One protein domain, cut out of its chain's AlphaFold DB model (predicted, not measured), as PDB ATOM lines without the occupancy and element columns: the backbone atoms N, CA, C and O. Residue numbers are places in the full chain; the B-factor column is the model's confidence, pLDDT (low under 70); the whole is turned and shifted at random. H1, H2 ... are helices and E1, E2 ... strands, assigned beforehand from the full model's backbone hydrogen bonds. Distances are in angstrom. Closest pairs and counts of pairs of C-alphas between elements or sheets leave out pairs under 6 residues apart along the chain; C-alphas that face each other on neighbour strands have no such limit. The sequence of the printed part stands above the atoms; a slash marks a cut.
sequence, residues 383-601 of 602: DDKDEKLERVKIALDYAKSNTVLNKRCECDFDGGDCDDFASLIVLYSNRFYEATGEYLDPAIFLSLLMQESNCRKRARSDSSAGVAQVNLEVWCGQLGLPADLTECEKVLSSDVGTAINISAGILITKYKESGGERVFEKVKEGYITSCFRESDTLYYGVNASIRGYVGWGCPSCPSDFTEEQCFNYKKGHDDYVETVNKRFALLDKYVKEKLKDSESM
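AT A GLANCE: This is residues 383 to 601 of the 602 residues of an uncharacterized protein of Candidatus Woesearchaeota archaeon (UniProt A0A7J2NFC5). Crossed helices gather round the short helix H3 in the middle: H1, H2 and H9 touch it, and H6 and H7 are near it. H4 and H5 form a side part, while the hairpin of E1 and E2, its long loop and H8 lie toward one end of the long axis; at the other end residues 596 to 601 stick out. The printed part has 219 residues with nine named helices and two named strands, in the order H1 to H6, E1, E2, H7 to H9; the sheet E1 - E2 is antiparallel and the class is mostly helix. The whole is compact, with a radius of gyration of the C-alphas of 17.6 A, yet elongated, spanning 61 by 39 by 34 A.

HOW THE PARTS SIT: Start at H1, residues 383 to 401, which touches residues 418 to 426 of H2, residues 418 to 436, at a steep tilt of 53 degrees; the closest C-alphas, of Val 392 and Ala 422, are 5.8 A apart. H3, residues 442 to 453, touches H9, residues 576 to 599, at a steep tilt of 48 degrees, with the C-alphas of Ile 444 and Phe 584 closest at 5.1 A. H4, residues 472 to 475, touches H5, residues 485 to 494, closest at the C-alphas of Leu 472 and Leu 485, 6.2 A. H5 touches H6, residues 496 to 514, only at the corner, closest at the C-alphas of Leu 492 and Ala 499, 5.0 A. H6 runs the same way as H2 at a shallow tilt of 25 degrees; they touch, closest at the C-alphas of Tyr 428 and Ala 504, 6.0 A. In the hairpin of E1, residues 517 to 520, and E2, residues 537 to 540, look for N 518 and O 539, 2.9 A apart, within hydrogen-bond range. H7, residues 541 to 550, touches H6, closest at the C-alphas of Tyr 511 and Ser 545, 4.5 A. H8, residues 563 to 574, touches no helix. Every O i to N i+4 pair is within hydrogen-bond range in H1, H2, H3, H5, H6, H7, H8 and H9; H4 is too short for one.

IN THESE COORDINATES: Find C-alpha 383 at (100.937, 101.468, 133.541); from there H1 runs 27.4 A. H2 spans 27.3 A and H6 27.0 A. H9, 34.9 A, ends at C-alpha 599, (89.443, 95.639, 143.509).

THE WHOLE: The farthest C-alphas, of Gly 526 and Met 601, are 61.2 A apart. The printed part has no cut. H1 to H2, H3 to H4, E1 to E2 and H7 to H8 are long links. The model's pLDDT is under 70 at residues 414 to 416, 523 to 534 and 601.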
ATOM      1  N   ASP A 383     102.178 101.899 132.899       71.00
ATOM      2  CA  ASP A 383     100.937 101.468 133.541       71.00
ATOM      3  C   ASP A 383      99.870 100.949 132.546       71.00
ATOM      4  O   ASP A 383      99.202  99.956 132.832       71.00
ATOM      5  N   ASP A 384      99.735 101.542 131.350       81.31
ATOM      6  CA  ASP A 384      98.739 101.115 130.345       81.31
ATOM      7  C   ASP A 384      99.148  99.802 129.648       81.31
ATOM      8  O   ASP A 384      98.309  98.969 129.288       81.31
ATOM      9  N   LYS A 385     100.456  99.559 129.483       83.00
ATOM     10  CA  LYS A 385     100.957  98.296 128.909       83.00
ATOM     11  C   LYS A 385     100.718  97.121 129.855       83.00
ATOM     12  O   LYS A 385     100.279  96.064 129.393       83.00
ATOM     13  N   ASP A 386     100.961  97.320 131.146       89.69
ATOM     14  CA  ASP A 386     100.754  96.291 132.165       89.69
ATOM     15  C   ASP A 386      99.262  95.973 132.345       89.69
ATOM     16  O   ASP A 386      98.889  94.797 132.394       89.69
ATOM     17  N   GLU A 387      98.387  96.987 132.326       92.50
ATOM     18  CA  GLU A 387      96.933  96.775 132.371       92.50
ATOM     19  C   GLU A 387      96.440  95.969 131.157       92.50
ATOM     20  O   GLU A 387      95.707  94.983 131.304       92.50
ATOM     21  N   LYS A 388      96.863  96.341 129.942       94.06
ATOM     22  CA  LYS A 388      96.497  95.618 128.711       94.06
ATOM     23  C   LYS A 388      96.972  94.171 128.744       94.06
ATOM     24  O   LYS A 388      96.222  93.277 128.342       94.06
ATOM     25  N   LEU A 389      98.191  93.931 129.221       95.38
ATOM     26  CA  LEU A 389      98.736  92.586 129.360       95.38
ATOM     27  C   LEU A 389      97.921  91.752 130.347       95.38
ATOM     28  O   LEU A 389      97.523  90.637 130.002       95.38
ATOM     29  N   GLU A 390      97.607  92.297 131.520       95.31
ATOM     30  CA  GLU A 390      96.807  91.597 132.526       95.31
ATOM     31  C   GLU A 390      95.402  91.263 132.001       95.31
ATOM     32  O   GLU A 390      94.933  90.126 132.120       95.31
ATOM     33  N   ARG A 391      94.753  92.206 131.307       95.56
ATOM     34  CA  ARG A 391      93.448  91.970 130.666       95.56
ATOM     35  C   ARG A 391      93.492  90.807 129.675       95.56
ATOM     36  O   ARG A 391      92.583  89.970 129.675       95.56
ATOM     37  N   VAL A 392      94.535  90.719 128.847       96.56
ATOM     38  CA  VAL A 392      94.698  89.602 127.899       96.56
ATOM     39  C   VAL A 392      94.970  88.298 128.622       96.56
ATOM     40  O   VAL A 392      94.383  87.288 128.237       96.56
ATOM     41  N   LYS A 393      95.809  88.296 129.661       95.94
ATOM     42  CA  LYS A 393      96.089  87.091 130.451       95.94
ATOM     43  C   LYS A 393      94.811  86.516 131.058       95.94
ATOM     44  O   LYS A 393      94.510  85.344 130.838       95.94
ATOM     45  N   ILE A 394      93.984  87.357 131.685       96.31
ATOM     46  CA  ILE A 394      92.685  86.946 132.239       96.31
ATOM     47  C   ILE A 394      91.767  86.369 131.145       96.31
ATOM     48  O   ILE A 394      91.149  85.314 131.335       96.31
ATOM     49  N   ALA A 395      91.671  87.037 129.987       97.31
ATOM     50  CA  ALA A 395      90.864  86.558 128.861       97.31
ATOM     51  C   ALA A 395      91.371  85.212 128.318       97.31
ATOM     52  O   ALA A 395      90.575  84.313 128.030       97.31
ATOM     53  N   LEU A 396      92.689  85.068 128.190       96.12
ATOM     54  CA  LEU A 396      93.358  83.890 127.658       96.12
ATOM     55  C   LEU A 396      93.204  82.689 128.594       96.12
ATOM     56  O   LEU A 396      92.852  81.606 128.128       96.12
ATOM     57  N   ASP A 397      93.354  82.879 129.904       95.19
ATOM     58  CA  ASP A 397      93.133  81.839 130.913       95.19
ATOM     59  C   ASP A 397      91.693  81.320 130.902       95.19
ATOM     60  O   ASP A 397      91.439  80.105 130.967       95.19
ATOM     61  N   TYR A 398      90.731  82.234 130.752       96.50
ATOM     62  CA  TYR A 398      89.331  81.864 130.591       96.50
ATOM     63  C   TYR A 398      89.097  81.086 129.297       96.50
ATOM     64  O   TYR A 398      88.503  80.004 129.335       96.50
ATOM     65  N   ALA A 399      89.604  81.590 128.169       96.69
ATOM     66  CA  ALA A 399      89.499  80.957 126.856       96.69
ATOM     67  C   ALA A 399      90.204  79.593 126.781       96.69
ATOM     68  O   ALA A 399      89.799  78.723 126.006       96.69
ATOM     69  N   LYS A 400      91.248  79.392 127.588       94.81
ATOM     70  CA  LYS A 400      91.976  78.129 127.727       94.81
ATOM     71  C   LYS A 400      91.207  77.102 128.531       94.81
ATOM     72  O   LYS A 400      91.330  75.905 128.271       94.81
ATOM     73  N   SER A 401      90.421  77.536 129.504       94.69
ATOM     74  CA  SER A 401      89.684  76.640 130.400       94.69
ATOM     75  C   SER A 401      88.255  76.369 129.931       94.69
ATOM     76  O   SER A 401      87.667  75.361 130.318       94.69
ATOM     77  N   ASN A 402      87.711  77.227 129.065       96.50
ATOM     78  CA  ASN A 402      86.309  77.209 128.662       96.50
ATOM     79  C   ASN A 402      86.146  77.233 127.144       96.50
ATOM     80  O   ASN A 402      87.005  77.680 126.390       96.50
ATOM     81  N   THR A 403      84.986  76.775 126.690       96.50
ATOM     82  CA  THR A 403      84.565  76.943 125.304       96.50
ATOM     83  C   THR A 403      83.801  78.259 125.163       96.50
ATOM     84  O   THR A 403      82.730  78.421 125.741       96.50
ATOM     85  N   VAL A 404      84.324  79.189 124.363       96.12
ATOM     86  CA  VAL A 404      83.712  80.488 124.053       96.12
ATOM     87  C   VAL A 404      83.227  80.471 122.603       96.12
ATOM     88  O   VAL A 404      84.021  80.520 121.662       96.12
ATOM     89  N   LEU A 405      81.907  80.364 122.415       94.31
ATOM     90  CA  LEU A 405      81.267  80.168 121.104       94.31
ATOM     91  C   LEU A 405      81.853  78.973 120.333       94.31
ATOM     92  O   LEU A 405      82.353  79.120 119.218       94.31
ATOM     93  N   ASN A 406      81.814  77.787 120.947       93.88
ATOM     94  CA  ASN A 406      82.304  76.520 120.378       93.88
ATOM     95  C   ASN A 406      83.810  76.479 120.049       93.88
ATOM     96  O   ASN A 406      84.272  75.545 119.397       93.88
ATOM     97  N   LYS A 407      84.586  77.465 120.514       95.31
ATOM     98  CA  LYS A 407      86.039  77.548 120.340       95.31
ATOM     99  C   LYS A 407      86.716  77.583 121.706       95.31
ATOM    100  O   LYS A 407      86.225  78.234 122.621       95.31
ATOM    101  N   ARG A 408      87.828  76.876 121.852       95.31
ATOM    102  CA  ARG A 408      88.664  76.871 123.059       95.31
ATOM    103  C   ARG A 408      90.073  77.230 122.620       95.31
ATOM    104  O   ARG A 408      90.511  76.720 121.598       95.31
ATOM    105  N   CYS A 409      90.754  78.100 123.350       95.62
ATOM    106  CA  CYS A 409      92.135  78.456 123.040       95.62
ATOM    107  C   CYS A 409      93.058  77.355 123.579       95.62
ATOM    108  O   CYS A 409      93.071  77.090 124.777       95.62
ATOM    109  N   GLU A 410      93.771  76.646 122.712       92.50
ATOM    110  CA  GLU A 410      94.540  75.464 123.119       92.50
ATOM    111  C   GLU A 410      95.942  75.794 123.631       92.50
ATOM    112  O   GLU A 410      96.458  75.040 124.452       92.50
ATOM    113  N   CYS A 411      96.524  76.923 123.207       86.56
ATOM    114  CA  CYS A 411      97.906  77.310 123.516       86.56
ATOM    115  C   CYS A 411      98.902  76.133 123.376       86.56
ATOM    116  O   CYS A 411      99.701  75.885 124.279       86.56
ATOM    117  N   ASP A 412      98.863  75.361 122.290       84.31
ATOM    118  CA  ASP A 412      99.726  74.178 122.106       84.31
ATOM    119  C   ASP A 412     101.169  74.540 121.675       84.31
ATOM    120  O   ASP A 412     101.776  73.909 120.805       84.31
ATOM    121  N   PHE A 413     101.738  75.579 122.288       80.50
ATOM    122  CA  PHE A 413     103.064  76.097 121.980       80.50
ATOM    123  C   PHE A 413     104.154  75.202 122.591       80.50
ATOM    124  O   PHE A 413     104.116  74.867 123.772       80.50
ATOM    125  N   ASP A 414     105.149  74.797 121.791       67.88
ATOM    126  CA  ASP A 414     106.256  73.960 122.273       67.88
ATOM    127  C   ASP A 414     107.050  74.688 123.372       67.88
ATOM    128  O   ASP A 414     107.821  75.597 123.074       67.88
ATOM    129  N   GLY A 415     106.875  74.283 124.632       59.31
ATOM    130  CA  GLY A 415     107.631  74.827 125.765       59.31
ATOM    131  C   GLY A 415     107.320  76.284 126.129       59.31
ATOM    132  O   GLY A 415     108.035  76.836 126.958       59.31
ATOM    133  N   GLY A 416     106.289  76.887 125.528       55.56
ATOM    134  CA  GLY A 416     105.866  78.262 125.793       55.56
ATOM    135  C   GLY A 416     104.714  78.322 126.790       55.56
ATOM    136  O   GLY A 416     103.777  77.522 126.721       55.56
ATOM    137  N   ASP A 417     104.786  79.281 127.706       70.12
ATOM    138  CA  ASP A 417     103.651  79.676 128.530       70.12
ATOM    139  C   ASP A 417     102.645  80.463 127.662       70.12
ATOM    140  O   ASP A 417     103.036  81.163 126.723       70.12
ATOM    141  N   CYS A 418     101.347  80.375 127.960       82.81
ATOM    142  CA  CYS A 418     100.346  81.243 127.322       82.81
ATOM    143  C   CYS A 418     100.672  82.736 127.576       82.81
ATOM    144  O   CYS A 418     100.227  83.597 126.822       82.81
ATOM    145  N   ASP A 419     101.481  83.041 128.591       85.31
ATOM    146  CA  ASP A 419     101.952  84.389 128.912       85.31
ATOM    147  C   ASP A 419     102.758  85.056 127.786       85.31
ATOM    148  O   ASP A 419     102.549  86.240 127.492       85.31
ATOM    149  N   ASP A 420     103.626  84.310 127.096       88.69
ATOM    150  CA  ASP A 420     104.376  84.846 125.951       88.69
ATOM    151  C   ASP A 420     103.419  85.162 124.794       88.69
ATOM    152  O   ASP A 420     103.547  86.177 124.108       88.69
ATOM    153  N   PHE A 421     102.397  84.321 124.614       91.75
ATOM    154  CA  PHE A 421     101.351  84.533 123.618       91.75
ATOM    155  C   PHE A 421     100.527  85.794 123.918       91.75
ATOM    156  O   PHE A 421     100.280  86.583 123.005       91.75
ATOM    157  N   ALA A 422     100.166  86.035 125.182       95.19
ATOM    158  CA  ALA A 422      99.491  87.265 125.604       95.19
ATOM    159  C   ALA A 422     100.341  88.515 125.314       95.19
ATOM    160  O   ALA A 422      99.837  89.491 124.757       95.19
ATOM    161  N   SER A 423     101.640  88.451 125.611       94.88
ATOM    162  CA  SER A 423     102.587  89.543 125.349       94.88
ATOM    163  C   SER A 423     102.699  89.864 123.856       94.88
ATOM    164  O   SER A 423     102.663  91.032 123.467       94.88
ATOM    165  N   LEU A 424     102.757  88.837 122.999       95.50
ATOM    166  CA  LEU A 424     102.767  89.013 121.543       95.50
ATOM    167  C   LEU A 424     101.464  89.645 121.031       95.50
ATOM    168  O   LEU A 424     101.512  90.499 120.146       95.50
ATOM    169  N   ILE A 425     100.309  89.263 121.585       96.88
ATOM    170  CA  ILE A 425      99.018  89.866 121.220       96.88
ATOM    171  C   ILE A 425      99.018  91.361 121.548       96.88
ATOM    172  O   ILE A 425      98.695  92.158 120.672       96.88
ATOM    173  N   VAL A 426      99.423  91.756 122.761       97.19
ATOM    174  CA  VAL A 426      99.485  93.177 123.155       97.19
ATOM    175  C   VAL A 426     100.453  93.953 122.265       97.19
ATOM    176  O   VAL A 426     100.091  95.005 121.736       97.19
ATOM    177  N   LEU A 427     101.658  93.415 122.052       96.25
ATOM    178  CA  LEU A 427     102.680  94.042 121.217       96.25
ATOM    179  C   LEU A 427     102.147  94.345 119.812       96.25
ATOM    180  O   LEU A 427     102.254  95.470 119.323       96.25
ATOM    181  N   TYR A 428     101.547  93.351 119.160       97.06
ATOM    182  CA  TYR A 428     101.091  93.502 117.781       97.06
ATOM    183  C   TYR A 428      99.734  94.207 117.652       97.06
ATOM    184  O   TYR A 428      99.467  94.801 116.606       97.06
ATOM    185  N   SER A 429      98.925  94.235 118.713       96.69
ATOM    186  CA  SER A 429      97.784  95.147 118.837       96.69
ATOM    187  C   SER A 429      98.217  96.613 118.867       96.69
ATOM    188  O   SER A 429      97.658  97.427 118.133       96.69
ATOM    189  N   ASN A 430      99.252  96.956 119.640       95.81
ATOM    190  CA  ASN A 430      99.783  98.324 119.684       95.81
ATOM    191  C   ASN A 430     100.367  98.748 118.331       95.81
ATOM    192  O   ASN A 430     100.093  99.850 117.860       95.81
ATOM    193  N   ARG A 431     101.059  97.837 117.637       95.94
ATOM    194  CA  ARG A 431     101.550  98.090 116.273       95.94
ATOM    195  C   ARG A 431     100.427  98.464 115.296       95.94
ATOM    196  O   ARG A 431     100.644  99.250 114.374       95.94
ATOM    197  N   PHE A 432      99.230  97.895 115.463       96.38
ATOM    198  CA  PHE A 432      98.074  98.270 114.646       96.38
ATOM    199  C   PHE A 432      97.678  99.732 114.892       96.38
ATOM    200  O   PHE A 432      97.509 100.470 113.920       96.38
ATOM    201  N   TYR A 433      97.612 100.165 116.155       95.50
ATOM    202  CA  TYR A 433      97.352 101.562 116.521       95.50
ATOM    203  C   TYR A 433      98.405 102.511 115.946       95.50
ATOM    204  O   TYR A 433      98.050 103.445 115.232       95.50
ATOM    205  N   GLU A 434      99.692 102.218 116.131       96.38
ATOM    206  CA  GLU A 434     100.793 103.023 115.579       96.38
ATOM    207  C   GLU A 434     100.686 103.204 114.056       96.38
ATOM    208  O   GLU A 434     100.977 104.267 113.512       96.38
ATOM    209  N   ALA A 435     100.246 102.164 113.342       97.00
ATOM    210  CA  ALA A 435     100.181 102.177 111.886       97.00
ATOM    211  C   ALA A 435      98.890 102.770 111.300       97.00
ATOM    212  O   ALA A 435      98.852 103.007 110.084       97.00
ATOM    213  N   THR A 436      97.829 102.923 112.099       96.62
ATOM    214  CA  THR A 436      96.478 103.240 111.599       96.62
ATOM    215  C   THR A 436      95.766 104.360 112.357       96.62
ATOM    216  O   THR A 436      94.828 104.930 111.805       96.62
ATOM    217  N   GLY A 437      96.187 104.683 113.582       95.38
ATOM    218  CA  GLY A 437      95.458 105.554 114.508       95.38
ATOM    219  C   GLY A 437      94.252 104.883 115.180       95.38
ATOM    220  O   GLY A 437      93.604 105.504 116.015       95.38
ATOM    221  N   GLU A 438      93.947 103.625 114.846       95.06
ATOM    222  CA  GLU A 438      92.792 102.892 115.368       95.06
ATOM    223  C   GLU A 438      93.208 101.866 116.419       95.06
ATOM    224  O   GLU A 438      94.173 101.121 116.250       95.06
ATOM    225  N   TYR A 439      92.468 101.796 117.523       93.56
ATOM    226  CA  TYR A 439      92.807 100.889 118.617       93.56
ATOM    227  C   TYR A 439      92.317  99.460 118.338       93.56
ATOM    228  O   TYR A 439      91.114  99.194 118.302       93.56
ATOM    229  N   LEU A 440      93.255  98.517 118.184       96.38
ATOM    230  CA  LEU A 440      92.968  97.083 118.124       96.38
ATOM    231  C   LEU A 440      93.005  96.488 119.533       96.38
ATOM    232  O   LEU A 440      94.074  96.101 120.008       96.38
ATOM    233  N   ASP A 441      91.843  96.381 120.182       96.62
ATOM    234  CA  ASP A 441      91.758  95.783 121.519       96.62
ATOM    235  C   ASP A 441      92.431  94.386 121.537       96.62
ATOM    236  O   ASP A 441      92.093  93.501 120.741       96.62
ATOM    237  N   PRO A 442      93.413  94.145 122.415       97.06
ATOM    238  CA  PRO A 442      94.091  92.856 122.475       97.06
ATOM    239  C   PRO A 442      93.149  91.643 122.630       97.06
ATOM    240  O   PRO A 442      93.410  90.576 122.065       97.06
ATOM    241  N   ALA A 443      91.999  91.786 123.299       96.88
ATOM    242  CA  ALA A 443      91.010  90.714 123.413       96.88
ATOM    243  C   ALA A 443      90.208  90.484 122.114       96.88
ATOM    244  O   ALA A 443      89.770  89.351 121.862       96.88
ATOM    245  N   ILE A 444      90.033  91.500 121.251       97.94
ATOM    246  CA  ILE A 444      89.479  91.267 119.905       97.94
ATOM    247  C   ILE A 444      90.495  90.527 119.032       97.94
ATOM    248  O   ILE A 444      90.116  89.606 118.304       97.94
ATOM    249  N   PHE A 445      91.787  90.836 119.165       98.12
ATOM    250  CA  PHE A 445      92.822  90.132 118.415       98.12
ATOM    251  C   PHE A 445      92.951  88.670 118.872       98.12
ATOM    252  O   PHE A 445      92.976  87.762 118.039       98.12
ATOM    253  N   LEU A 446      92.870  88.402 120.181       98.00
ATOM    254  CA  LEU A 446      92.725  87.039 120.706       98.00
ATOM    255  C   LEU A 446      91.495  86.327 120.117       98.00
ATOM    256  O   LEU A 446      91.578  85.172 119.698       98.00
ATOM    257  N   SER A 447      90.353  87.015 120.040       98.44
ATOM    258  CA  SER A 447      89.114  86.447 119.492       98.44
ATOM    259  C   SER A 447      89.236  86.041 118.022       98.44
ATOM    260  O   SER A 447      88.625  85.038 117.627       98.44
ATOM    261  N   LEU A 448      90.029  86.784 117.242       98.44
ATOM    262  CA  LEU A 448      90.405  86.456 115.866       98.44
ATOM    263  C   LEU A 448      91.291  85.200 115.822       98.44
ATOM    264  O   LEU A 448      90.948  84.237 115.145       98.44
ATOM    265  N   LEU A 449      92.371  85.147 116.606       97.88
ATOM    266  CA  LEU A 449      93.274  83.982 116.645       97.88
ATOM    267  C   LEU A 449      92.551  82.699 117.102       97.88
ATOM    268  O   LEU A 449      92.794  81.603 116.587       97.88
ATOM    269  N   MET A 450      91.596  82.827 118.028       97.81
ATOM    270  CA  MET A 450      90.697  81.736 118.411       97.81
ATOM    271  C   MET A 450      89.781  81.303 117.263       97.81
ATOM    272  O   MET A 450      89.540  80.104 117.097       97.81
ATOM    273  N   GLN A 451      89.249  82.255 116.488       97.50
ATOM    274  CA  GLN A 451      88.395  81.957 115.340       97.50
ATOM    275  C   GLN A 451      89.154  81.115 114.313       97.50
ATOM    276  O   GLN A 451      88.640  80.065 113.905       97.50
ATOM    277  N   GLU A 452      90.369  81.549 113.985       97.31
ATOM    278  CA  GLU A 452      91.217  80.953 112.958       97.31
ATOM    279  C   GLU A 452      91.698  79.553 113.333       97.31
ATOM    280  O   GLU A 452      91.477  78.591 112.596       97.31
ATOM    281  N   SER A 453      92.311  79.391 114.506       97.00
ATOM    282  CA  SER A 453      93.064  78.166 114.800       97.00
ATOM    283  C   SER A 453      92.731  77.501 116.124       97.00
ATOM    284  O   SER A 453      93.382  76.512 116.453       97.00
ATOM    285  N   ASN A 454      91.773  78.011 116.912       96.81
ATOM    286  CA  ASN A 454      91.686  77.669 118.339       96.81
ATOM    287  C   ASN A 454      93.004  77.972 119.082       96.81
ATOM    288  O   ASN A 454      93.372  77.256 120.009       96.81
ATOM    289  N   CYS A 455      93.744  79.004 118.665       96.12
ATOM    290  CA  CYS A 455      95.094  79.296 119.160       96.12
ATOM    291  C   CYS A 455      96.094  78.134 119.001       96.12
ATOM    292  O   CYS A 455      97.006  77.996 119.819       96.12
ATOM    293  N   ARG A 456      95.922  77.275 117.988       94.38
ATOM    294  CA  ARG A 456      96.852  76.175 117.726       94.38
ATOM    295  C   ARG A 456      98.021  76.655 116.878       94.38
ATOM    296  O   ARG A 456      97.834  77.056 115.727       94.38
ATOM    297  N   LYS A 457      99.237  76.532 117.401       91.88
ATOM    298  CA  LYS A 457     100.502  76.873 116.738       91.88
ATOM    299  C   LYS A 457     100.618  76.252 115.353       91.88
ATOM    300  O   LYS A 457     100.972  76.925 114.393       91.88
ATOM    301  N   ARG A 458     100.334  74.952 115.269       92.69
ATOM    302  CA  ARG A 458     100.517  74.136 114.061       92.69
ATOM    303  C   ARG A 458      99.197  73.874 113.340       92.69
ATOM    304  O   ARG A 458      99.048  72.840 112.690       92.69
ATOM    305  N   ALA A 459      98.218  74.769 113.487       95.50
ATOM    306  CA  ALA A 459      97.000  74.676 112.699       95.50
ATOM    307  C   ALA A 459      97.332  74.793 111.211       95.50
ATOM    308  O   ALA A 459      98.098  75.658 110.783       95.50
ATOM    309  N   ARG A 460      96.718  73.918 110.424       96.00
ATOM    310  CA  ARG A 460      96.899  73.852 108.983       96.00
ATOM    311  C   ARG A 460      95.563  73.550 108.326       96.00
ATOM    312  O   ARG A 460      94.835  72.666 108.778       96.00
ATOM    313  N   SER A 461      95.303  74.254 107.238       94.06
ATOM    314  CA  SER A 461      94.321  73.897 106.219       94.06
ATOM    315  C   SER A 461      95.033  73.720 104.874       94.06
ATOM    316  O   SER A 461      96.261  73.822 104.792       94.06
ATOM    317  N   ASP A 462      94.280  73.436 103.817       91.25
ATOM    318  CA  ASP A 462      94.853  73.253 102.481       91.25
ATOM    319  C   ASP A 462      95.504  74.536 101.938       91.25
ATOM    320  O   ASP A 462      96.482  74.459 101.200       91.25
ATOM    321  N   SER A 463      94.999  75.709 102.340       94.19
ATOM    322  CA  SER A 463      95.447  77.013 101.837       94.19
ATOM    323  C   SER A 463      96.067  77.926 102.892       94.19
ATOM    324  O   SER A 463      96.562  78.992 102.535       94.19
ATOM    325  N   SER A 464      96.021  77.563 104.177       97.31
ATOM    326  CA  SER A 464      96.436  78.449 105.270       97.31
ATOM    327  C   SER A 464      97.193  77.730 106.384       97.31
ATOM    328  O   SER A 464      96.967  76.545 106.643       97.31
ATOM    329  N   ALA A 465      98.065  78.460 107.086       98.00
ATOM    330  CA  ALA A 465      98.920  77.887 108.127       98.00
ATOM    331  C   ALA A 465      99.132  78.793 109.348       98.00
ATOM    332  O   ALA A 465      98.988  80.016 109.287       98.00
ATOM    333  N   GLY A 466      99.521  78.163 110.456       96.69
ATOM    334  CA  GLY A 466      99.894  78.821 111.704       96.69
ATOM    335  C   GLY A 466      98.705  79.232 112.573       96.69
ATOM    336  O   GLY A 466      97.536  79.049 112.218       96.69
ATOM    337  N   VAL A 467      99.014  79.840 113.720       96.38
ATOM    338  CA  VAL A 467      98.020  80.265 114.726       96.38
ATOM    339  C   VAL A 467      97.003  81.282 114.198       96.38
ATOM    340  O   VAL A 467      95.885  81.362 114.698       96.38
ATOM    341  N   ALA A 468      97.366  82.034 113.166       97.38
ATOM    342  CA  ALA A 468      96.490  83.010 112.537       97.38
ATOM    343  C   ALA A 468      95.858  82.506 111.226       97.38
ATOM    344  O   ALA A 468      95.109  83.243 110.611       97.38
ATOM    345  N   GLN A 469      96.147  81.271 110.786       98.12
ATOM    346  CA  GLN A 469      95.692  80.744 109.489       98.12
ATOM    347  C   GLN A 469      95.959  81.713 108.320       98.12
ATOM    348  O   GLN A 469      95.086  82.005 107.501       98.12
ATOM    349  N   VAL A 470      97.209  82.162 108.198       98.31
ATOM    350  CA  VAL A 470      97.638  83.032 107.095       98.31
ATOM    351  C   VAL A 470      97.521  82.274 105.773       98.31
ATOM    352  O   VAL A 470      98.088  81.189 105.637       98.31
ATOM    353  N   ASN A 471      96.799  82.848 104.804       97.44
ATOM    354  CA  ASN A 471      96.650  82.274 103.466       97.44
ATOM    355  C   ASN A 471      97.999  82.264 102.727       97.44
ATOM    356  O   ASN A 471      98.584  83.320 102.475       97.44
ATOM    357  N   LEU A 472      98.467  81.068 102.374       97.69
ATOM    358  CA  LEU A 472      99.783  80.836 101.791       97.69
ATOM    359  C   LEU A 472      99.893  81.413 100.374       97.69
ATOM    360  O   LEU A 472     100.887  82.045 100.040       97.69
ATOM    361  N   GLU A 473      98.862  81.248  99.548       96.88
ATOM    362  CA  GLU A 473      98.878  81.720  98.155       96.88
ATOM    363  C   GLU A 473      98.843  83.247  98.049       96.88
ATOM    364  O   GLU A 473      99.367  83.818  97.094       96.88
ATOM    365  N   VAL A 474      98.219  83.910  99.024       96.62
ATOM    366  CA  VAL A 474      98.063  85.367  99.025       96.62
ATOM    367  C   VAL A 474      99.254  86.061  99.681       96.62
ATOM    368  O   VAL A 474      99.697  87.087  99.171       96.62
ATOM    369  N   TRP A 475      99.765  85.540 100.801       97.81
ATOM    370  CA  TRP A 475     100.696  86.287 101.658       97.81
ATOM    371  C   TRP A 475     102.141  85.791 101.644       97.81
ATOM    372  O   TRP A 475     103.026  86.538 102.062       97.81
ATOM    373  N   CYS A 476     102.426  84.580 101.159       98.31
ATOM    374  CA  CYS A 476     103.817  84.153 101.005       98.31
ATOM    375  C   CYS A 476     104.535  85.032  99.962       98.31
ATOM    376  O   CYS A 476     103.970  85.405  98.935       98.31
ATOM    377  N   GLY A 477     105.779  85.416 100.257       98.12
ATOM    378  CA  GLY A 477     106.531  86.422  99.499       98.12
ATOM    379  C   GLY A 477     106.194  87.875  99.858       98.12
ATOM    380  O   GLY A 477     106.810  88.791  99.314       98.12
ATOM    381  N   GLN A 478     105.248  88.106 100.772       98.06
ATOM    382  CA  GLN A 478     104.877  89.432 101.271       98.06
ATOM    383  C   GLN A 478     105.178  89.556 102.765       98.06
ATOM    384  O   GLN A 478     105.347  88.564 103.466       98.06
ATOM    385  N   LEU A 479     105.245  90.792 103.269       96.69
ATOM    386  CA  LEU A 479     105.413  91.083 104.702       96.69
ATOM    387  C   LEU A 479     106.640  90.400 105.353       96.69
ATOM    388  O   LEU A 479     106.664  90.186 106.560       96.69
ATOM    389  N   GLY A 480     107.668  90.075 104.561       96.56
ATOM    390  CA  GLY A 480     108.873  89.379 105.025       96.56
ATOM    391  C   GLY A 480     108.767  87.850 105.053       96.56
ATOM    392  O   GLY A 480     109.698  87.197 105.519       96.56
ATOM    393  N   LEU A 481     107.675  87.263 104.550       98.12
ATOM    394  CA  LEU A 481     107.542  85.814 104.409       98.12
ATOM    395  C   LEU A 481     108.312  85.272 103.192       98.12
ATOM    396  O   LEU A 481     108.358  85.935 102.151       98.12
ATOM    397  N   PRO A 482     108.845  84.036 103.270       98.25
ATOM    398  CA  PRO A 482     109.389  83.330 102.113       98.25
ATOM    399  C   PRO A 482     108.362  83.221 100.982       98.25
ATOM    400  O   PRO A 482     107.174  83.027 101.235       98.25
ATOM    401  N   ALA A 483     108.819  83.320  99.733       98.06
ATOM    402  CA  ALA A 483     107.965  83.112  98.561       98.06
ATOM    403  C   ALA A 483     107.669  81.624  98.302       98.06
ATOM    404  O   ALA A 483     106.625  81.294  97.744       98.06
ATOM    405  N   ASP A 484     108.570  80.719  98.705       98.19
ATOM    406  CA  ASP A 484     108.312  79.281  98.643       98.19
ATOM    407  C   ASP A 484     107.225  78.900  99.654       98.19
ATOM    408  O   ASP A 484     107.371  79.133 100.854       98.19
ATOM    409  N   LEU A 485     106.136  78.295  99.170       97.81
ATOM    410  CA  LEU A 485     104.970  77.985 100.001       97.81
ATOM    411  C   LEU A 485     105.300  77.000 101.130       97.81
ATOM    412  O   LEU A 485     104.748  77.122 102.221       97.81
ATOM    413  N   THR A 486     106.214  76.050 100.902       97.69
ATOM    414  CA  THR A 486     106.579  75.044 101.913       97.69
ATOM    415  C   THR A 486     107.421  75.674 103.018       97.69
ATOM    416  O   THR A 486     107.207  75.409 104.203       97.69
ATOM    417  N   GLU A 487     108.378  76.523 102.646       98.19
ATOM    418  CA  GLU A 487     109.195  77.270 103.599       98.19
ATOM    419  C   GLU A 487     108.357  78.284 104.386       98.19
ATOM    420  O   GLU A 487     108.457  78.347 105.612       98.19
ATOM    421  N   CYS A 488     107.476  79.014 103.705       98.44
ATOM    422  CA  CYS A 488     106.533  79.950 104.307       98.44
ATOM    423  C   CYS A 488     105.615  79.259 105.331       98.44
ATOM    424  O   CYS A 488     105.524  79.695 106.481       98.44
ATOM    425  N   GLU A 489     105.007  78.126 104.960       98.06
ATOM    426  CA  GLU A 489     104.186  77.310 105.861       98.06
ATOM    427  C   GLU A 489     104.979  76.861 107.097       98.06
ATOM    428  O   GLU A 489     104.489  76.927 108.231       98.06
ATOM    429  N   LYS A 490     106.229  76.425 106.889       97.62
ATOM    430  CA  LYS A 490     107.122  75.999 107.967       97.62
ATOM    431  C   LYS A 490     107.413  77.144 108.933       97.62
ATOM    432  O   LYS A 490     107.368  76.915 110.142       97.62
ATOM    433  N   VAL A 491     107.695  78.348 108.436       97.62
ATOM    434  CA  VAL A 491     107.911  79.540 109.274       97.62
ATOM    435  C   VAL A 491     106.661  79.827 110.106       97.62
ATOM    436  O   VAL A 491     106.737  79.823 111.333       97.62
ATOM    437  N   LEU A 492     105.497  79.941 109.461       97.38
ATOM    438  CA  LEU A 492     104.220  80.236 110.124       97.38
ATOM    439  C   LEU A 492     103.809  79.184 111.169       97.38
ATOM    440  O   LEU A 492     103.151  79.509 112.155       97.38
ATOM    441  N   SER A 493     104.194  77.921 110.968       95.69
ATOM    442  CA  SER A 493     103.856  76.816 111.878       95.69
ATOM    443  C   SER A 493     104.886  76.590 112.990       95.69
ATOM    444  O   SER A 493     104.600  75.902 113.974       95.69
ATOM    445  N   SER A 494     106.110  77.103 112.841       93.56
ATOM    446  CA  SER A 494     107.186  76.921 113.830       93.56
ATOM    447  C   SER A 494     107.397  78.141 114.719       93.56
ATOM    448  O   SER A 494     107.764  77.956 115.884       93.56
ATOM    449  N   ASP A 495     107.085  79.337 114.220       94.00
ATOM    450  CA  ASP A 495     107.243  80.606 114.922       94.00
ATOM    451  C   ASP A 495     105.893  81.326 115.086       94.00
ATOM    452  O   ASP A 495     105.326  81.910 114.160       94.00
ATOM    453  N   VAL A 496     105.386  81.280 116.319       93.50
ATOM    454  CA  VAL A 496     104.121  81.905 116.731       93.50
ATOM    455  C   VAL A 496     104.215  83.423 116.664       93.50
ATOM    456  O   VAL A 496     103.267  84.064 116.214       93.50
ATOM    457  N   GLY A 497     105.348  83.992 117.089       94.69
ATOM    458  CA  GLY A 497     105.567  85.433 117.074       94.69
ATOM    459  C   GLY A 497     105.508  85.961 115.652       94.69
ATOM    460  O   GLY A 497     104.745  86.887 115.381       94.69
ATOM    461  N   THR A 498     106.195  85.293 114.722       96.38
ATOM    462  CA  THR A 498     106.096  85.618 113.294       96.38
ATOM    463  C   THR A 498     104.660  85.485 112.779       96.38
ATOM    464  O   THR A 498     104.170  86.410 112.136       96.38
ATOM    465  N   ALA A 499     103.935  84.406 113.082       96.88
ATOM    466  CA  ALA A 499     102.556  84.251 112.609       96.88
ATOM    467  C   ALA A 499     101.602  85.359 113.116       96.88
ATOM    468  O   ALA A 499     100.806  85.883 112.332       96.88
ATOM    469  N   ILE A 500     101.697  85.762 114.390       96.88
ATOM    470  CA  ILE A 500     100.892  86.869 114.948       96.88
ATOM    471  C   ILE A 500     101.324  88.208 114.341       96.88
ATOM    472  O   ILE A 500     100.469  89.004 113.948       96.88
ATOM    473  N   ASN A 501     102.633  88.435 114.195       97.56
ATOM    474  CA  ASN A 501     103.185  89.636 113.570       97.56
ATOM    475  C   ASN A 501     102.645  89.839 112.150       97.56
ATOM    476  O   ASN A 501     102.160  90.916 111.796       97.56
ATOM    477  N   ILE A 502     102.696  88.776 111.342       98.38
ATOM    478  CA  ILE A 502     102.154  88.775 109.985       98.38
ATOM    479  C   ILE A 502     100.650  89.022 110.022       98.38
ATOM    480  O   ILE A 502     100.162  89.846 109.254       98.38
ATOM    481  N   SER A 503      99.913  88.392 110.940       98.12
ATOM    482  CA  SER A 503      98.473  88.620 111.076       98.12
ATOM    483  C   SER A 503      98.128  90.085 111.355       98.12
ATOM    484  O   SER A 503      97.209  90.619 110.735       98.12
ATOM    485  N   ALA A 504      98.869  90.760 112.236       98.25
ATOM    486  CA  ALA A 504      98.695  92.193 112.469       98.25
ATOM    487  C   ALA A 504      99.057  93.017 111.222       98.25
ATOM    488  O   ALA A 504      98.322  93.930 110.849       98.25
ATOM    489  N   GLY A 505     100.129  92.649 110.510       98.38
ATOM    490  CA  GLY A 505     100.494  93.255 109.224       98.38
ATOM    491  C   GLY A 505      99.413  93.113 108.142       98.38
ATOM    492  O   GLY A 505      99.166  94.054 107.381       98.38
ATOM    493  N   ILE A 506      98.719  91.974 108.105       98.56
ATOM    494  CA  ILE A 506      97.569  91.741 107.224       98.56
ATOM    495  C   ILE A 506      96.411  92.656 107.618       98.56
ATOM    496  O   ILE A 506      95.856  93.323 106.748       98.56
ATOM    497  N   LEU A 507      96.069  92.739 108.910       98.50
ATOM    498  CA  LEU A 507      95.014  93.636 109.390       98.50
ATOM    499  C   LEU A 507      95.314  95.094 109.017       98.50
ATOM    500  O   LEU A 507      94.441  95.761 108.470       98.50
ATOM    501  N   ILE A 508      96.548  95.570 109.222       98.56
ATOM    502  CA  ILE A 508      96.975  96.928 108.838       98.56
ATOM    503  C   ILE A 508      96.826  97.139 107.327       98.56
ATOM    504  O   ILE A 508      96.299  98.161 106.886       98.56
ATOM    505  N   THR A 509      97.280  96.177 106.517       98.25
ATOM    506  CA  THR A 509      97.145  96.240 105.054       98.25
ATOM    507  C   THR A 509      95.671  96.338 104.653       98.25
ATOM    508  O   THR A 509      95.304  97.199 103.856       98.25
ATOM    509  N   LYS A 510      94.802  95.522 105.260       97.50
ATOM    510  CA  LYS A 510      93.365  95.506 104.963       97.50
ATOM    511  C   LYS A 510      92.631  96.750 105.439       97.50
ATOM    512  O   LYS A 510      91.776  97.228 104.701       97.50
ATOM    513  N   TYR A 511      93.019  97.311 106.581       97.56
ATOM    514  CA  TYR A 511      92.548  98.616 107.037       97.56
ATOM    515  C   TYR A 511      92.824  99.701 105.991       97.56
ATOM    516  O   TYR A 511      91.928 100.447 105.592       97.56
ATOM    517  N   LYS A 512      94.074  99.760 105.510       97.19
ATOM    518  CA  LYS A 512      94.525 100.754 104.530       97.19
ATOM    519  C   LYS A 512      93.854 100.564 103.172       97.19
ATOM    520  O   LYS A 512      93.430 101.546 102.574       97.19
ATOM    521  N   GLU A 513      93.701  99.323 102.711       95.81
ATOM    522  CA  GLU A 513      92.982  99.006 101.468       95.81
ATOM    523  C   GLU A 513      91.511  99.442 101.505       95.81
ATOM    524  O   GLU A 513      90.980  99.867 100.479       95.81
ATOM    525  N   SER A 514      90.839  99.329 102.656       94.56
ATOM    526  CA  SER A 514      89.474  99.837 102.807       94.56
ATOM    527  C   SER A 514      89.419 101.340 103.083       94.56
ATOM    528  O   SER A 514      88.349 101.912 103.000       94.56
ATOM    529  N   GLY A 515      90.525 102.003 103.428       94.38
ATOM    530  CA  GLY A 515      90.470 103.377 103.943       94.38
ATOM    531  C   GLY A 515      89.738 103.465 105.288       94.38
ATOM    532  O   GLY A 515      89.057 104.444 105.559       94.38
ATOM    533  N   GLY A 516      89.832 102.409 106.101       92.75
ATOM    534  CA  GLY A 516      89.153 102.297 107.393       92.75
ATOM    535  C   GLY A 516      87.663 101.956 107.341       92.75
ATOM    536  O   GLY A 516      87.109 101.570 108.366       92.75
ATOM    537  N   GLU A 517      87.011 101.986 106.181       94.50
ATOM    538  CA  GLU A 517      85.606 101.595 106.057       94.50
ATOM    539  C   GLU A 517      85.292 100.989 104.694       94.50
ATOM    540  O   GLU A 517      85.800 101.422 103.668       94.50
ATOM    541  N   ARG A 518      84.439  99.968 104.639       92.38
ATOM    542  CA  ARG A 518      83.992  99.434 103.348       92.38
ATOM    543  C   ARG A 518      82.667  98.709 103.466       92.38
ATOM    544  O   ARG A 518      82.402  97.987 104.430       92.38
ATOM    545  N   VAL A 519      81.843  98.900 102.442       87.25
ATOM    546  CA  VAL A 519      80.584  98.182 102.282       87.25
ATOM    547  C   VAL A 519      80.881  96.786 101.754       87.25
ATOM    548  O   VAL A 519      81.478  96.605 100.692       87.25
ATOM    549  N   PHE A 520      80.459  95.788 102.515       84.44
ATOM    550  CA  PHE A 520      80.308  94.432 102.032       84.44
ATOM    551  C   PHE A 520      78.941  94.330 101.357       84.44
ATOM    552  O   PHE A 520      77.901  94.307 102.020       84.44
ATOM    553  N   GLU A 521      78.964  94.376 100.030       77.12
ATOM    554  CA  GLU A 521      77.766  94.437  99.202       77.12
ATOM    555  C   GLU A 521      77.011  93.107  99.221       77.12
ATOM    556  O   GLU A 521      77.580  92.022  99.055       77.12
ATOM    557  N   LYS A 522      75.691  93.197  99.347       74.12
ATOM    558  CA  LYS A 522      74.790  92.119  98.987       74.12
ATOM    559  C   LYS A 522      74.921  91.883  97.492       74.12
ATOM    560  O   LYS A 522      74.622  92.742  96.663       74.12
ATOM    561  N   VAL A 523      75.280  90.664  97.124       63.84
ATOM    562  CA  VAL A 523      75.234  90.269  95.721       63.84
ATOM    563  C   VAL A 523      73.765  90.082  95.319       63.84
ATOM    564  O   VAL A 523      73.019  89.343  95.962       63.84
ATOM    565  N   LYS A 524      73.334  90.793  94.266       55.88
ATOM    566  CA  LYS A 524      71.963  90.745  93.728       55.88
ATOM    567  C   LYS A 524      71.582  89.314  93.321       55.88
ATOM    568  O   LYS A 524      72.388  88.609  92.717       55.88
ATOM    569  N   GLU A 525      70.350  88.912  93.643       48.06
ATOM    570  CA  GLU A 525      69.778  87.598  93.312       48.06
ATOM    571  C   GLU A 525      70.000  87.241  91.832       48.06
ATOM    572  O   GLU A 525      69.692  88.032  90.941       48.06
ATOM    573  N   GLY A 526      70.525  86.039  91.570       51.50
ATOM    574  CA  GLY A 526      70.669  85.513  90.207       51.50
ATOM    575  C   GLY A 526      71.804  84.511  90.000       51.50
ATOM    576  O   GLY A 526      71.761  83.747  89.041       51.50
ATOM    577  N   TYR A 527      72.782  84.449  90.907       50.00
ATOM    578  CA  TYR A 527      73.883  83.491  90.816       50.00
ATOM    579  C   TYR A 527      74.067  82.745  92.136       50.00
ATOM    580  O   TYR A 527      74.301  83.355  93.170       50.00
ATOM    581  N   ILE A 528      74.064  81.411  92.088       49.66
ATOM    582  CA  ILE A 528      74.375  80.497  93.210       49.66
ATOM    583  C   ILE A 528      75.794  80.753  93.792       49.66
ATOM    584  O   ILE A 528      76.171  80.228  94.839       49.66
ATOM    585  N   THR A 529      76.589  81.626  93.166       50.69
ATOM    586  CA  THR A 529      77.894  82.113  93.633       50.69
ATOM    587  C   THR A 529      77.821  83.292  94.618       50.69
ATOM    588  O   THR A 529      78.858  83.686  95.142       50.69
ATOM    589  N   SER A 530      76.637  83.829  94.932       57.91
ATOM    590  CA  SER A 530      76.472  84.999  95.809       57.91
ATOM    591  C   SER A 530      76.679  84.711  97.304       57.91
ATOM    592  O   SER A 530      76.494  83.581  97.769       57.91
ATOM    593  N   CYS A 531      77.051  85.757  98.047       63.94
ATOM    594  CA  CYS A 531      77.060  85.829  99.511       63.94
ATOM    595  C   CYS A 531      75.608  85.805 100.015       63.94
ATOM    596  O   CYS A 531      74.701  86.217  99.288       63.94
ATOM    597  N   PHE A 532      75.371  85.340 101.241       64.50
ATOM    598  CA  PHE A 532      74.030  85.105 101.791       64.50
ATOM    599  C   PHE A 532      73.460  86.273 102.602       64.50
ATOM    600  O   PHE A 532      72.438  86.110 103.267       64.50
ATOM    601  N   ARG A 533      74.063  87.464 102.553       63.97
ATOM    602  CA  ARG A 533      73.509  88.604 103.288       63.97
ATOM    603  C   ARG A 533      72.229  89.151 102.671       63.97
ATOM    604  O   ARG A 533      72.113  89.369 101.467       63.97
ATOM    605  N   GLU A 534      71.264  89.422 103.544       65.56
ATOM    606  CA  GLU A 534      69.977  90.016 103.179       65.56
ATOM    607  C   GLU A 534      70.089  91.510 102.848       65.56
ATOM    608  O   GLU A 534      69.233  92.034 102.127       65.56
ATOM    609  N   SER A 535      71.161  92.167 103.297       72.12
ATOM    610  CA  SER A 535      71.456  93.577 103.056       72.12
ATOM    611  C   SER A 535      72.957  93.833 102.941       72.12
ATOM    612  O   SER A 535      73.774  93.075 103.470       72.12
ATOM    613  N   ASP A 536      73.304  94.949 102.304       82.69
ATOM    614  CA  ASP A 536      74.645  95.522 102.383       82.69
ATOM    615  C   ASP A 536      75.024  95.743 103.851       82.69
ATOM    616  O   ASP A 536      74.168  96.012 104.703       82.69
ATOM    617  N   THR A 537      76.305  95.608 104.178       87.25
ATOM    618  CA  THR A 537      76.799  95.931 105.520       87.25
ATOM    619  C   THR A 537      78.046  96.778 105.441       87.25
ATOM    620  O   THR A 537      79.052  96.365 104.870       87.25
ATOM    621  N   LEU A 538      77.980  97.960 106.046       90.88
ATOM    622  CA  LEU A 538      79.133  98.819 106.234       90.88
ATOM    623  C   LEU A 538      79.939  98.329 107.438       90.88
ATOM    624  O   LEU A 538      79.418  98.254 108.550       90.88
ATOM    625  N   TYR A 539      81.210  98.020 107.208       94.19
ATOM    626  CA  TYR A 539      82.180  97.802 108.273       94.19
ATOM    627  C   TYR A 539      83.094  99.018 108.383       94.19
ATOM    628  O   TYR A 539      83.482  99.578 107.360       94.19
ATOM    629  N   TYR A 540      83.464  99.378 109.609       96.19
ATOM    630  CA  TYR A 540      84.349 100.499 109.932       96.19
ATOM    631  C   TYR A 540      85.469 100.058 110.884       96.19
ATOM    632  O   TYR A 540      85.347  99.038 111.575       96.19
ATOM    633  N   GLY A 541      86.559 100.819 110.927       96.00
ATOM    634  CA  GLY A 541      87.661 100.634 111.862       96.00
ATOM    635  C   GLY A 541      88.314  99.250 111.769       96.00
ATOM    636  O   GLY A 541      88.527  98.659 110.702       96.00
ATOM    637  N   VAL A 542      88.557  98.676 112.945       96.75
ATOM    638  CA  VAL A 542      89.040  97.299 113.113       96.75
ATOM    639  C   VAL A 542      88.126  96.277 112.427       96.75
ATOM    640  O   VAL A 542      88.621  95.326 111.823       96.75
ATOM    641  N   ASN A 543      86.804  96.477 112.431       97.00
ATOM    642  CA  ASN A 543      85.872  95.527 111.817       97.00
ATOM    643  C   ASN A 543      86.014  95.469 110.291       97.00
ATOM    644  O   ASN A 543      85.894  94.385 109.718       97.00
ATOM    645  N   ALA A 544      86.316  96.595 109.633       96.12
ATOM    646  CA  ALA A 544      86.625  96.601 108.201       96.12
ATOM    647  C   ALA A 544      87.899  95.791 107.911       96.12
ATOM    648  O   ALA A 544      87.943  95.002 106.969       96.12
ATOM    649  N   SER A 545      88.900  95.905 108.784       97.69
ATOM    650  CA  SER A 545      90.155  95.150 108.691       97.69
ATOM    651  C   SER A 545      89.942  93.652 108.878       97.69
ATOM    652  O   SER A 545      90.431  92.863 108.073       97.69
ATOM    653  N   ILE A 546      89.166  93.253 109.894       97.62
ATOM    654  CA  ILE A 546      88.798  91.850 110.145       97.62
ATOM    655  C   ILE A 546      87.998  91.297 108.961       97.62
ATOM    656  O   ILE A 546      88.249  90.177 108.514       97.62
ATOM    657  N   ARG A 547      87.075  92.083 108.394       95.50
ATOM    658  CA  ARG A 547      86.351  91.671 107.186       95.50
ATOM    659  C   ARG A 547      87.295  91.483 106.003       95.50
ATOM    660  O   ARG A 547      87.185  90.497 105.283       95.50
ATOM    661  N   GLY A 548      88.239  92.397 105.811       95.12
ATOM    662  CA  GLY A 548      89.259  92.274 104.774       95.12
ATOM    663  C   GLY A 548      90.213  91.098 104.990       95.12
ATOM    664  O   GLY A 548      90.679  90.534 104.001       95.12
ATOM    665  N   TYR A 549      90.463  90.710 106.245       96.56
ATOM    666  CA  TYR A 549      91.295  89.564 106.620       96.56
ATOM    667  C   TYR A 549      90.715  88.253 106.084       96.56
ATOM    668  O   TYR A 549      91.397  87.522 105.370       96.56
ATOM    669  N   VAL A 550      89.433  87.994 106.370       93.19
ATOM    670  CA  VAL A 550      88.711  86.818 105.849       93.19
ATOM    671  C   VAL A 550      88.345  86.969 104.365       93.19
ATOM    672  O   VAL A 550      88.159  85.982 103.655       93.19
ATOM    673  N   GLY A 551      88.257  88.211 103.886       91.19
ATOM    674  CA  GLY A 551      88.006  88.569 102.498       91.19
ATOM    675  C   GLY A 551      86.687  89.318 102.276       91.19
ATOM    676  O   GLY A 551      85.659  89.099 102.925       91.19
ATOM    677  N   TRP A 552      86.709  90.196 101.271       85.38
ATOM    678  CA  TRP A 552      85.541  90.946 100.790       85.38
ATOM    679  C   TRP A 552      84.680  90.167  99.790       85.38
ATOM    680  O   TRP A 552      83.630  90.651  99.385       85.38
ATOM    681  N   GLY A 553      85.143  88.995  99.354       80.06
ATOM    682  CA  GLY A 553      84.424  88.134  98.423       80.06
ATOM    683  C   GLY A 553      83.552  87.101  99.129       80.06
ATOM    684  O   GLY A 553      83.699  86.832 100.321       80.06
ATOM    685  N   CYS A 554      82.670  86.485  98.350       74.00
ATOM    686  CA  CYS A 554      81.931  85.301  98.761       74.00
ATOM    687  C   CYS A 554      82.838  84.094  98.544       74.00
ATOM    688  O   CYS A 554      83.340  83.923  97.426       74.00
ATOM    689  N   PRO A 555      83.069  83.251  99.558       76.00
ATOM    690  CA  PRO A 555      83.880  82.072  99.344       76.00
ATOM    691  C   PRO A 555      83.153  81.152  98.352       76.00
ATOM    692  O   PRO A 555      81.928  80.974  98.401       76.00
ATOM    693  N   SER A 556      83.913  80.593  97.412       77.75
ATOM    694  CA  SER A 556      83.381  79.559  96.527       77.75
ATOM    695  C   SER A 556      83.062  78.332  97.368       77.75
ATOM    696  O   SER A 556      83.853  77.949  98.226       77.75
ATOM    697  N   CYS A 557      81.902  77.719  97.144       79.06
ATOM    698  CA  CYS A 557      81.582  76.493  97.858       79.06
ATOM    699  C   CYS A 557      82.514  75.370  97.400       79.06
ATOM    700  O   CYS A 557      82.663  75.185  96.188       79.06
ATOM    701  N   PRO A 558      83.116  74.618  98.337       82.31
ATOM    702  CA  PRO A 558      83.848  73.410  97.996       82.31
ATOM    703  C   PRO A 558      82.970  72.478  97.159       82.31
ATOM    704  O   PRO A 558      81.772  72.336  97.411       82.31
ATOM    705  N   SER A 559      83.551  71.874  96.122       82.31
ATOM    706  CA  SER A 559      82.798  71.084  95.136       82.31
ATOM    707  C   SER A 559      82.142  69.831  95.720       82.31
ATOM    708  O   SER A 559      81.246  69.258  95.107       82.31
ATOM    709  N   ASP A 560      82.621  69.382  96.876       86.00
ATOM    710  CA  ASP A 560      82.138  68.231  97.631       86.00
ATOM    711  C   ASP A 560      81.061  68.590  98.669       86.00
ATOM    712  O   ASP A 560      80.468  67.689  99.263       86.00
ATOM    713  N   PHE A 561      80.776  69.880  98.880       85.19
ATOM    714  CA  PHE A 561      79.753  70.307  99.832       85.19
ATOM    715  C   PHE A 561      78.352  70.112  99.251       85.19
ATOM    716  O   PHE A 561      78.060  70.480  98.111       85.19
ATOM    717  N   THR A 562      77.443  69.585 100.072       87.69
ATOM    718  CA  THR A 562      76.006  69.661  99.793       87.69
ATOM    719  C   THR A 562      75.541  71.119  99.781       87.69
ATOM    720  O   THR A 562      76.213  72.007 100.304       87.69
ATOM    721  N   GLU A 563      74.356  71.384  99.234       77.69
ATOM    722  CA  GLU A 563      73.765  72.729  99.237       77.69
ATOM    723  C   GLU A 563      73.650  73.314 100.658       77.69
ATOM    724  O   GLU A 563      74.003  74.468 100.883       77.69
ATOM    725  N   GLU A 564      73.262  72.499 101.642       83.25
ATOM    726  CA  GLU A 564      73.198  72.899 103.053       83.25
ATOM    727  C   GLU A 564      74.590  73.171 103.651       83.25
ATOM    728  O   GLU A 564      74.774  74.142 104.388       83.25
ATOM    729  N   GLN A 565      75.598  72.356 103.325       83.94
ATOM    730  CA  GLN A 565      76.976  72.594 103.771       83.94
ATOM    731  C   GLN A 565      77.548  73.869 103.150       83.94
ATOM    732  O   GLN A 565      78.166  74.667 103.849       83.94
ATOM    733  N   CYS A 566      77.293  74.092 101.863       80.19
ATOM    734  CA  CYS A 566      77.641  75.308 101.136       80.19
ATOM    735  C   CYS A 566      76.954  76.541 101.745       80.19
ATOM    736  O   CYS A 566      77.607  77.565 101.961       80.19
ATOM    737  N   PHE A 567      75.669  76.426 102.092       78.69
ATOM    738  CA  PHE A 567      74.921  77.463 102.799       78.69
ATOM    739  C   PHE A 567      75.569  77.810 104.139       78.69
ATOM    740  O   PHE A 567      75.912  78.966 104.384       78.69
ATOM    741  N   ASN A 568      75.806  76.805 104.984       80.12
ATOM    742  CA  ASN A 568      76.410  77.001 106.302       80.12
ATOM    743  C   ASN A 568      77.844  77.539 106.214       80.12
ATOM    744  O   ASN A 568      78.234  78.378 107.022       80.12
ATOM    745  N   TYR A 569      78.614  77.094 105.221       80.25
ATOM    746  CA  TYR A 569      79.972  77.560 104.970       80.25
ATOM    747  C   TYR A 569      80.003  79.046 104.617       80.25
ATOM    748  O   TYR A 569      80.651  79.835 105.303       80.25
ATOM    749  N   LYS A 570      79.234  79.454 103.605       80.38
ATOM    750  CA  LYS A 570      79.138  80.861 103.207       80.38
ATOM    751  C   LYS A 570      78.566  81.731 104.325       80.38
ATOM    752  O   LYS A 570      79.111  82.797 104.588       80.38
ATOM    753  N   LYS A 571      77.539  81.252 105.037       80.88
ATOM    754  CA  LYS A 571      77.000  81.947 106.213       80.88
ATOM    755  C   LYS A 571      78.064  82.146 107.294       80.88
ATOM    756  O   LYS A 571      78.151  83.225 107.862       80.88
ATOM    757  N   GLY A 572      78.911  81.148 107.544       79.81
ATOM    758  CA  GLY A 572      80.019  81.263 108.493       79.81
ATOM    759  C   GLY A 572      81.041  82.342 108.114       79.81
ATOM    760  O   GLY A 572      81.555  83.025 108.997       79.81
ATOM    761  N   HIS A 573      81.306  82.531 106.819       80.25
ATOM    762  CA  HIS A 573      82.143  83.631 106.323       80.25
ATOM    763  C   HIS A 573      81.431  84.987 106.393       80.25
ATOM    764  O   HIS A 573      82.058  86.004 106.695       80.25
ATOM    765  N   ASP A 574      80.126  85.018 106.134       80.38
ATOM    766  CA  ASP A 574      79.331  86.237 106.233       80.38
ATOM    767  C   ASP A 574      79.225  86.723 107.677       80.38
ATOM    768  O   ASP A 574      79.394  87.916 107.901       80.38
ATOM    769  N   ASP A 575      79.040  85.813 108.632       88.50
ATOM    770  CA  ASP A 575      78.920  86.089 110.070       88.50
ATOM    771  C   ASP A 575      80.286  86.103 110.793       88.50
ATOM    772  O   ASP A 575      80.349  86.047 112.027       88.50
ATOM    773  N   TYR A 576      81.402  86.108 110.050       92.94
ATOM    774  CA  TYR A 576      82.746  85.970 110.619       92.94
ATOM    775  C   TYR A 576      83.059  87.108 111.599       92.94
ATOM    776  O   TYR A 576      83.442  86.858 112.745       92.94
ATOM    777  N   VAL A 577      82.841  88.357 111.173       95.06
ATOM    778  CA  VAL A 577      83.108  89.557 111.984       95.06
ATOM    779  C   VAL A 577      82.217  89.566 113.226       95.06
ATOM    780  O   VAL A 577      82.688  89.805 114.336       95.06
ATOM    781  N   GLU A 578      80.938  89.223 113.077       94.88
ATOM    782  CA  GLU A 578      79.983  89.120 114.180       94.88
ATOM    783  C   GLU A 578      80.379  88.025 115.168       94.88
ATOM    784  O   GLU A 578      80.215  88.196 116.374       94.88
ATOM    785  N   THR A 579      80.906  86.901 114.685       95.50
ATOM    786  CA  THR A 579      81.365  85.800 115.539       95.50
ATOM    787  C   THR A 579      82.604  86.202 116.337       95.50
ATOM    788  O   THR A 579      82.662  85.926 117.539       95.50
ATOM    789  N   VAL A 580      83.560  86.895 115.709       97.69
ATOM    790  CA  VAL A 580      84.728  87.468 116.398       97.69
ATOM    791  C   VAL A 580      84.283  88.487 117.450       97.69
ATOM    792  O   VAL A 580      84.683  88.369 118.607       97.69
ATOM    793  N   ASN A 581      83.379  89.407 117.106       97.62
ATOM    794  CA  ASN A 581      82.876  90.428 118.030       97.62
ATOM    795  C   ASN A 581      82.064  89.849 119.193       97.62
ATOM    796  O   ASN A 581      82.217  90.283 120.334       97.62
ATOM    797  N   LYS A 582      81.229  88.835 118.945       97.81
ATOM    798  CA  LYS A 582      80.506  88.137 120.018       97.81
ATOM    799  C   LYS A 582      81.473  87.425 120.962       97.81
ATOM    800  O   LYS A 582      81.245  87.426 122.168       97.81
ATOM    801  N   ARG A 583      82.546  86.823 120.436       98.00
ATOM    802  CA  ARG A 583      83.584  86.198 121.268       98.00
ATOM    803  C   ARG A 583      84.309  87.244 122.105       98.00
ATOM    804  O   ARG A 583      84.419  87.054 123.312       98.00
ATOM    805  N   PHE A 584      84.703  88.353 121.486       98.25
ATOM    806  CA  PHE A 584      85.322  89.485 122.166       98.25
ATOM    807  C   PHE A 584      84.449  89.993 123.315       98.25
ATOM    808  O   PHE A 584      84.920  90.050 124.444       98.25
ATOM    809  N   ALA A 585      83.161  90.251 123.073       98.25
ATOM    810  CA  ALA A 585      82.244  90.732 124.105       98.25
ATOM    811  C   ALA A 585      82.120  89.768 125.300       98.25
ATOM    812  O   ALA A 585      81.995  90.207 126.441       98.25
ATOM    813  N   LEU A 586      82.164  88.451 125.059       98.12
ATOM    814  CA  LEU A 586      82.144  87.448 126.128       98.12
ATOM    815  C   LEU A 586      83.447  87.432 126.934       98.12
ATOM    816  O   LEU A 586      83.394  87.328 128.159       98.12
ATOM    817  N   LEU A 587      84.596  87.538 126.262       98.00
ATOM    818  CA  LEU A 587      85.901  87.609 126.922       98.00
ATOM    819  C   LEU A 587      86.040  88.901 127.733       98.00
ATOM    820  O   LEU A 587      86.367  88.845 128.913       98.00
ATOM    821  N   ASP A 588      85.721  90.047 127.136       97.44
ATOM    822  CA  ASP A 588      85.810  91.358 127.783       97.44
ATOM    823  C   ASP A 588      84.861  91.471 128.985       97.44
ATOM    824  O   ASP A 588      85.250  91.973 130.041       97.44
ATOM    825  N   LYS A 589      83.642  90.920 128.883       97.56
ATOM    826  CA  LYS A 589      82.728  90.825 130.029       97.56
ATOM    827  C   LYS A 589      83.365  90.059 131.194       97.56
ATOM    828  O   LYS A 589      83.318  90.542 132.322       97.56
ATOM    829  N   TYR A 590      83.964  88.900 130.924       97.56
ATOM    830  CA  TYR A 590      84.618  88.097 131.958       97.56
ATOM    831  C   TYR A 590      85.810  88.831 132.588       97.56
ATOM    832  O   TYR A 590      85.944  88.850 133.810       97.56
ATOM    833  N   VAL A 591      86.644  89.485 131.772       96.88
ATOM    834  CA  VAL A 591      87.773  90.298 132.252       96.88
ATOM    835  C   VAL A 591      87.289  91.396 133.200       96.88
ATOM    836  O   VAL A 591      87.801  91.521 134.310       96.88
ATOM    837  N   LYS A 592      86.250  92.144 132.810       96.00
ATOM    838  CA  LYS A 592      85.665  93.211 133.637       96.00
ATOM    839  C   LYS A 592      85.090  92.698 134.955       96.00
ATOM    840  O   LYS A 592      85.193  93.386 135.966       96.00
ATOM    841  N   GLU A 593      84.469  91.520 134.959       96.81
ATOM    842  CA  GLU A 593      83.978  90.887 136.190       96.81
ATOM    843  C   GLU A 593      85.143  90.501 137.115       96.81
ATOM    844  O   GLU A 593      85.091  90.779 138.311       96.81
ATOM    845  N   LYS A 594      86.234  89.958 136.564       96.69
ATOM    846  CA  LYS A 594      87.415  89.574 137.349       96.69
ATOM    847  C   LYS A 594      88.192  90.740 137.938       96.69
ATOM    848  O   LYS A 594      88.598  90.647 139.094       96.69
ATOM    849  N   LEU A 595      88.351  91.829 137.194       94.00
ATOM    850  CA  LEU A 595      89.036  93.016 137.707       94.00
ATOM    851  C   LEU A 595      88.258  93.680 138.858       94.00
ATOM    852  O   LEU A 595      88.850  94.083 139.859       94.00
ATOM    853  N   LYS A 596      86.920  93.694 138.787       94.25
ATOM    854  CA  LYS A 596      86.072  94.174 139.893       94.25
ATOM    855  C   LYS A 596      86.212  93.321 141.153       94.25
ATOM    856  O   LYS A 596      86.264  93.861 142.257       94.25
ATOM    857  N   ASP A 597      86.284  91.999 140.996       92.38
ATOM    858  CA  ASP A 597      86.492  91.092 142.127       92.38
ATOM    859  C   ASP A 597      87.837  91.383 142.815       92.38
ATOM    860  O   ASP A 597      87.884  91.431 144.046       92.38
ATOM    861  N   SER A 598      88.908  91.634 142.049       89.44
ATOM    862  CA  SER A 598      90.221  91.971 142.616       89.44
ATOM    863  C   SER A 598      90.242  93.313 143.344       89.44
ATOM    864  O   SER A 598      90.842  93.396 144.412       89.44
ATOM    865  N   GLU A 599      89.548  94.335 142.836       88.81
ATOM    866  CA  GLU A 599      89.443  95.639 143.509       88.81
ATOM    867  C   GLU A 599      88.687  95.544 144.839       88.81
ATOM    868  O   GLU A 599      89.028  96.232 145.792       88.81
ATOM    869  N   SER A 600      87.684  94.664 144.937       81.81
ATOM    870  CA  SER A 600      86.898  94.486 146.169       81.81
ATOM    871  C   SER A 600      87.651  93.781 147.309       81.81
ATOM    872  O   SER A 600      87.170  93.764 148.446       81.81
ATOM    873  N   MET A 601      88.797  93.163 147.005       63.38
ATOM    874  CA  MET A 601      89.640  92.452 147.972       63.38
ATOM    875  C   MET A 601      90.792  93.301 148.528       63.38
ATOM    876  O   MET A 601      91.441  92.862 149.482       63.38
TER     877      MET A 601